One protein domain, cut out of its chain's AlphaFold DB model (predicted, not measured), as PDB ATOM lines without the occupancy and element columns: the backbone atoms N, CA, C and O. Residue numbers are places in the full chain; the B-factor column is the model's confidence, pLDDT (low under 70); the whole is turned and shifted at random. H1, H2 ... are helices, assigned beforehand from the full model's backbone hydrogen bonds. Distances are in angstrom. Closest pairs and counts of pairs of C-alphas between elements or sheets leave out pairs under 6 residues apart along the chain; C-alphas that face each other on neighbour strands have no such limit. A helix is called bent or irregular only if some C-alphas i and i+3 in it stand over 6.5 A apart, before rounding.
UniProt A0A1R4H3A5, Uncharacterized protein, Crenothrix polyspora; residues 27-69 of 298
ATOM      1  N   GLU A  27     133.989  99.900  62.775       66.25
ATOM      2  CA  GLU A  27     133.917 100.858  61.667       66.25
ATOM      3  C   GLU A  27     132.524 101.470  61.439       66.25
ATOM      4  O   GLU A  27     132.422 102.525  60.815       66.25
ATOM      5  N   PHE A  28     131.458 100.855  61.957       68.75
ATOM      6  CA  PHE A  28     130.099 101.397  61.918       68.75
ATOM      7  C   PHE A  28     129.679 102.004  63.254       68.75
ATOM      8  O   PHE A  28     129.003 103.027  63.259       68.75
ATOM      9  N   VAL A  29     130.100 101.424  64.381       70.81
ATOM     10  CA  VAL A  29     129.667 101.856  65.721       70.81
ATOM     11  C   VAL A  29     130.279 103.201  66.104       70.81
ATOM     12  O   VAL A  29     129.552 104.147  66.407       70.81
ATOM     13  N   ILE A  30     131.613 103.308  66.046       72.88
ATOM     14  CA  ILE A  30     132.334 104.494  66.526       72.88
ATOM     15  C   ILE A  30     131.970 105.728  65.701       72.88
ATOM     16  O   ILE A  30     131.625 106.752  66.294       72.88
ATOM     17  N   PRO A  31     131.984 105.689  64.353       72.62
ATOM     18  CA  PRO A  31     131.695 106.904  63.620       72.62
ATOM     19  C   PRO A  31     130.199 107.225  63.615       72.62
ATOM     20  O   PRO A  31     129.870 108.397  63.499       72.62
ATOM     21  N   ALA A  32     129.294 106.248  63.741       74.06
ATOM     22  CA  ALA A  32     127.861 106.535  63.796       74.06
ATOM     23  C   ALA A  32     127.397 107.092  65.156       74.06
ATOM     24  O   ALA A  32     126.267 107.555  65.247       74.06
ATOM     25  N   GLY A  33     128.261 107.093  66.181       76.88
ATOM     26  CA  GLY A  33     127.961 107.669  67.496       76.88
ATOM     27  C   GLY A  33     127.008 106.822  68.345       76.88
ATOM     28  O   GLY A  33     126.434 107.327  69.307       76.88
ATOM     29  N   ALA A  34     126.827 105.541  68.001       81.56
ATOM     30  CA  ALA A  34     126.004 104.623  68.782       81.56
ATOM     31  C   ALA A  34     126.641 104.370  70.157       81.56
ATOM     32  O   ALA A  34     127.814 104.007  70.244       81.56
ATOM     33  N   THR A  35     125.859 104.523  71.225       81.44
ATOM     34  CA  THR A  35     126.315 104.307  72.608       81.44
ATOM     35  C   THR A  35     125.892 102.948  73.177       81.44
ATOM     36  O   THR A  35     126.423 102.542  74.207       81.44
ATOM     37  N   GLY A  36     124.989 102.224  72.504       81.69
ATOM     38  CA  GLY A  36     124.530 100.882  72.868       81.69
ATOM     39  C   GLY A  36     123.761 100.166  71.744       81.69
ATOM     40  O   GLY A  36     123.439 100.751  70.709       81.69
ATOM     41  N   CYS A  37     123.456  98.880  71.940       81.94
ATOM     42  CA  CYS A  37     122.779  98.029  70.947       81.94
ATOM     43  C   CYS A  37     121.387  98.556  70.564       81.94
ATOM     44  O   CYS A  37     121.023  98.605  69.382       81.94
ATOM     45  N   THR A  38     120.640  99.045  71.553       85.38
ATOM     46  CA  THR A  38     119.305  99.632  71.379       85.38
ATOM     47  C   THR A  38     119.287 100.908  70.541       85.38
ATOM     48  O   THR A  38     118.212 101.367  70.164       85.38
ATOM     49  N   ASN A  39     120.427 101.502  70.177       84.00
ATOM     50  CA  ASN A  39     120.443 102.609  69.219       84.00
ATOM     51  C   ASN A  39     119.987 102.166  67.813       84.00
ATOM     52  O   ASN A  39     119.301 102.931  67.139       84.00
ATOM     53  N   CYS A  40     120.289 100.927  67.408       83.12
ATOM     54  CA  CYS A  40     119.959 100.372  66.085       83.12
ATOM     55  C   CYS A  40     118.959  99.204  66.141       83.12
ATOM     56  O   CYS A  40     118.189  98.998  65.198       83.12
ATOM     57  N   HIS A  41     118.962  98.448  67.236       83.56
ATOM     58  CA  HIS A  41     118.158  97.242  67.422       83.56
ATOM     59  C   HIS A  41     116.946  97.493  68.322       83.56
ATOM     60  O   HIS A  41     116.826  98.551  68.948       83.56
ATOM     61  N   LEU A  42     116.009  96.540  68.342       82.69
ATOM     62  CA  LEU A  42     114.808  96.645  69.176       82.69
ATOM     63  C   LEU A  42     115.096  96.328  70.648       82.69
ATOM     64  O   LEU A  42     114.367  96.806  71.514       82.69
ATOM     65  N   ASP A  43     116.162  95.579  70.929       82.25
ATOM     66  CA  ASP A  43     116.627  95.266  72.277       82.25
ATOM     67  C   ASP A  43     118.162  95.255  72.387       82.25
ATOM     68  O   ASP A  43     118.890  95.428  71.403       82.25
ATOM     69  N   ASP A  44     118.656  95.088  73.616       83.12
ATOM     70  CA  ASP A  44     120.091  95.092  73.914       83.12
ATOM     71  C   ASP A  44     120.800  93.781  73.530       83.12
ATOM     72  O   ASP A  44     122.029  93.717  73.552       83.12
ATOM     73  N   PHE A  45     120.042  92.759  73.122       80.00
ATOM     74  CA  PHE A  45     120.566  91.487  72.616       80.00
ATOM     75  C   PHE A  45     120.779  91.507  71.095       80.00
ATOM     76  O   PHE A  45     121.278  90.535  70.529       80.00
ATOM     77  N   GLY A  46     120.421  92.609  70.427       73.50
ATOM     78  CA  GLY A  46     120.568  92.766  68.983       73.50
ATOM     79  C   GLY A  46     119.444  92.115  68.178       73.50
ATOM     80  O   GLY A  46     119.581  91.962  66.960       73.50
ATOM     81  N   PHE A  47     118.328  91.731  68.810       79.69
ATOM     82  CA  PHE A  47     117.205  91.157  68.081       79.69
ATOM     83  C   PHE A  47     116.409  92.236  67.356       79.69
ATOM     84  O   PHE A  47     116.013  93.271  67.902       79.69
ATOM     85  N   GLY A  48     116.143  91.951  66.083       79.88
ATOM     86  CA  GLY A  48     115.402  92.844  65.211       79.88
ATOM     87  C   GLY A  48     116.120  94.170  64.966       79.88
ATOM     88  O   GLY A  48     117.203  94.453  65.469       79.88
ATOM     89  N   PHE A  49     115.493  94.995  64.146       83.12
ATOM     90  CA  PHE A  49     116.032  96.270  63.704       83.12
ATOM     91  C   PHE A  49     114.973  97.339  63.919       83.12
ATOM     92  O   PHE A  49     113.800  97.118  63.604       83.12
ATOM     93  N   LYS A  50     115.369  98.507  64.432       79.75
ATOM     94  CA  LYS A  50     114.477  99.668  64.438       79.75
ATOM     95  C   LYS A  50     114.096 100.019  63.001       79.75
ATOM     96  O   LYS A  50     114.904  99.894  62.080       79.75
ATOM     97  N   ALA A  51     112.853 100.445  62.801       80.69
ATOM     98  CA  ALA A  51     112.356 100.796  61.476       80.69
ATOM     99  C   ALA A  51     113.286 101.822  60.797       80.69
ATOM    100  O   ALA A  51     113.683 102.800  61.421       80.69
ATOM    101  N   GLY A  52     113.649 101.581  59.533       77.50
ATOM    102  CA  GLY A  52     114.520 102.462  58.744       77.50
ATOM    103  C   GLY A  52     116.031 102.231  58.892       77.50
ATOM    104  O   GLY A  52     116.780 102.684  58.031       77.50
ATOM    105  N   VAL A  53     116.511 101.475  59.890       81.81
ATOM    106  CA  VAL A  53     117.965 101.251  60.073       81.81
ATOM    107  C   VAL A  53     118.589 100.423  58.941       81.81
ATOM    108  O   VAL A  53     119.722 100.674  58.541       81.81
ATOM    109  N   LEU A  54     117.847  99.465  58.371       83.50
ATOM    110  CA  LEU A  54     118.320  98.658  57.239       83.50
ATOM    111  C   LEU A  54     118.402  99.479  55.948       83.50
ATOM    112  O   LEU A  54     119.286  99.250  55.125       83.50
ATOM    113  N   ASP A  55     117.514 100.456  55.779       79.38
ATOM    114  CA  ASP A  55     117.575 101.388  54.653       79.38
ATOM    115  C   ASP A  55     118.695 102.414  54.848       79.38
ATOM    116  O   ASP A  55     119.440 102.700  53.912       79.38
ATOM    117  N   ALA A  56     118.906 102.874  56.084       81.06
ATOM    118  CA  ALA A  56     120.053 103.696  56.450       81.06
ATOM    119  C   ALA A  56     121.388 102.971  56.204       81.06
ATOM    120  O   ALA A  56     122.324 103.575  55.682       81.06
ATOM    121  N   PHE A  57     121.462 101.667  56.497       82.62
ATOM    122  CA  PHE A  57     122.634 100.833  56.222       82.62
ATOM    123  C   PHE A  57     122.978 100.771  54.726       82.62
ATOM    124  O   PHE A  57     124.153 100.847  54.371       82.62
ATOM    125  N   LYS A  58     121.977 100.710  53.833       83.25
ATOM    126  CA  LYS A  58     122.207 100.768  52.373       83.25
ATOM    127  C   LYS A  58     122.872 102.082  51.943       83.25
ATOM    128  O   LYS A  58     123.626 102.089  50.977       83.25
ATOM    129  N   GLY A  59     122.626 103.172  52.674       77.19
ATOM    130  CA  GLY A  59     123.293 104.469  52.508       77.19
ATOM    131  C   GLY A  59     124.699 104.551  53.124       77.19
ATOM    132  O   GLY A  59     125.313 105.620  53.115       77.19
ATOM    133  N   GLY A  60     125.216 103.450  53.675       83.50
ATOM    134  CA  GLY A  60     126.525 103.371  54.314       83.50
ATOM    135  C   GLY A  60     126.621 104.170  55.617       83.50
ATOM    136  O   GLY A  60     125.628 104.514  56.258       83.50
ATOM    137  N   LEU A  61     127.854 104.484  56.019       77.88
ATOM    138  CA  LEU A  61     128.130 105.204  57.264       77.88
ATOM    139  C   LEU A  61     127.442 106.587  57.365       77.88
ATOM    140  O   LEU A  61     126.964 106.915  58.452       77.88
ATOM    141  N   PRO A  62     127.332 107.398  56.288       79.75
ATOM    142  CA  PRO A  62     126.549 108.636  56.321       79.75
ATOM    143  C   PRO A  62     125.057 108.404  56.600       79.75
ATOM    144  O   PRO A  62     124.470 109.138  57.390       79.75
ATOM    145  N   GLY A  63     124.460 107.367  56.002       78.12
ATOM    146  CA  GLY A  63     123.062 107.001  56.241       78.12
ATOM    147  C   GLY A  63     122.812 106.571  57.687       78.12
ATOM    148  O   GLY A  63     121.875 107.051  58.320       78.12
ATOM    149  N   LEU A  64     123.696 105.742  58.252       81.62
ATOM    150  CA  LEU A  64     123.620 105.330  59.660       81.62
ATOM    151  C   LEU A  64     123.809 106.498  60.637       81.62
ATOM    152  O   LEU A  64     123.073 106.590  61.617       81.62
ATOM    153  N   LYS A  65     124.741 107.420  60.359       76.81
ATOM    154  CA  LYS A  65     124.894 108.666  61.132       76.81
ATOM    155  C   LYS A  65     123.602 109.481  61.139       76.81
ATOM    156  O   LYS A  65     123.180 109.922  62.200       76.81
ATOM    157  N   ALA A  66     122.966 109.650  59.979       74.88
ATOM    158  CA  ALA A  66     121.692 110.357  59.866       74.88
ATOM    159  C   ALA A  66     120.537 109.622  60.567       74.88
ATOM    160  O   ALA A  66     119.599 110.260  61.017       74.88
ATOM    161  N   PHE A  67     120.585 108.295  60.685       82.56
ATOM    162  CA  PHE A  67     119.581 107.529  61.424       82.56
ATOM    163  C   PHE A  67     119.723 107.673  62.947       82.56
ATOM    164  O   PHE A  67     118.727 107.827  63.647       82.56
ATOM    165  N   LEU A  68     120.956 107.624  63.462       81.56
ATOM    166  CA  LEU A  68     121.247 107.717  64.901       81.56
ATOM    167  C   LEU A  68     121.205 109.143  65.434       81.56
ATOM    168  O   LEU A  68     120.838 109.388  66.584       81.56
ATOM    169  N   HIS A  69     121.565 110.077  64.571       77.56
ATOM    170  CA  HIS A  69     121.460 111.500  64.792       77.56
ATOM    171  C   HIS A  69     120.629 112.050  63.646       77.56
ATOM    172  O   HIS A  69     121.199 112.657  62.731       77.56
TER     173      HIS A  69
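Overview. This is residues 27 to 69 of the 298 residues of an uncharacterized protein of Crenothrix polyspora (UniProt A0A1R4H3A5). Three short helices gather at one end of the domain, with H3 between H1 on one side and H2 on the other, and a long loop, residues 33 to 52, swings out from H1 to the other end and comes back to H2. H2 and H3 fold back on each other as a helical hairpin. The printed part has 43 residues with three named helices, in the order H1, H2, H3 along the chain, and no named strand. The class is all helix, although under half of the printed residues, 21 of 43, are in named elements. The whole is compact, with a radius of gyration of the C-alphas of 9.4 A, and its C-alphas span 24 by 19 by 16 A.

Arrangement. H3, residues 60 to 68, is the longest helix and touches both of the others. It touches H2, residues 53 to 58, and the closest C-alphas of the two, those of Ala 56 and Gly 63, are 4.5 A apart. H2 and H3 form a hairpin, running opposite ways at a shallow tilt of 22 degrees, with 7.8 A from centre to centre. H3 also touches H1, residues 27 to 32, where the closest C-alphas are those of Ala 32 and Lys 65, 4.5 A apart. H1 and H3 run the same way at a steep tilt of 39 degrees, with 9.2 A from centre to centre. H1 and H2 are apart. In H2 and H3 every O i to N i+4 pair is within hydrogen-bond range, while in H1 1 of 2 is.

Along the chain. H3 runs 12.6 A from C-alpha 60 at (126.525, 103.371, 54.314) to C-alpha 68 at (121.247, 107.717, 64.901). H2 measures 8.8 A and begins with C-alpha 53 at (117.965, 101.251, 60.073). H1 measures 8.6 A and begins with C-alpha 27 at (133.917, 100.858, 61.667). H1 is neither bent nor irregular, but only just: C-alphas 27 and 30 are 6.3 A apart.

Size, cuts and confidence. The two C-alphas farthest apart, those of Phe 45 and Pro 62, are 24.4 A from each other, and the first and last printed C-alphas, those of Glu 27 and His 69, are 16.7 A apart. The link from H1 to H2 is long, with 20 residues, and its C-alphas lie 4 to 14 A from the mean of all C-alphas. The link from H2 to H3, 1 residue, is tight. The printed part has no cut. Its mean pLDDT is 79.3, and residues 27 to 28 are under 70.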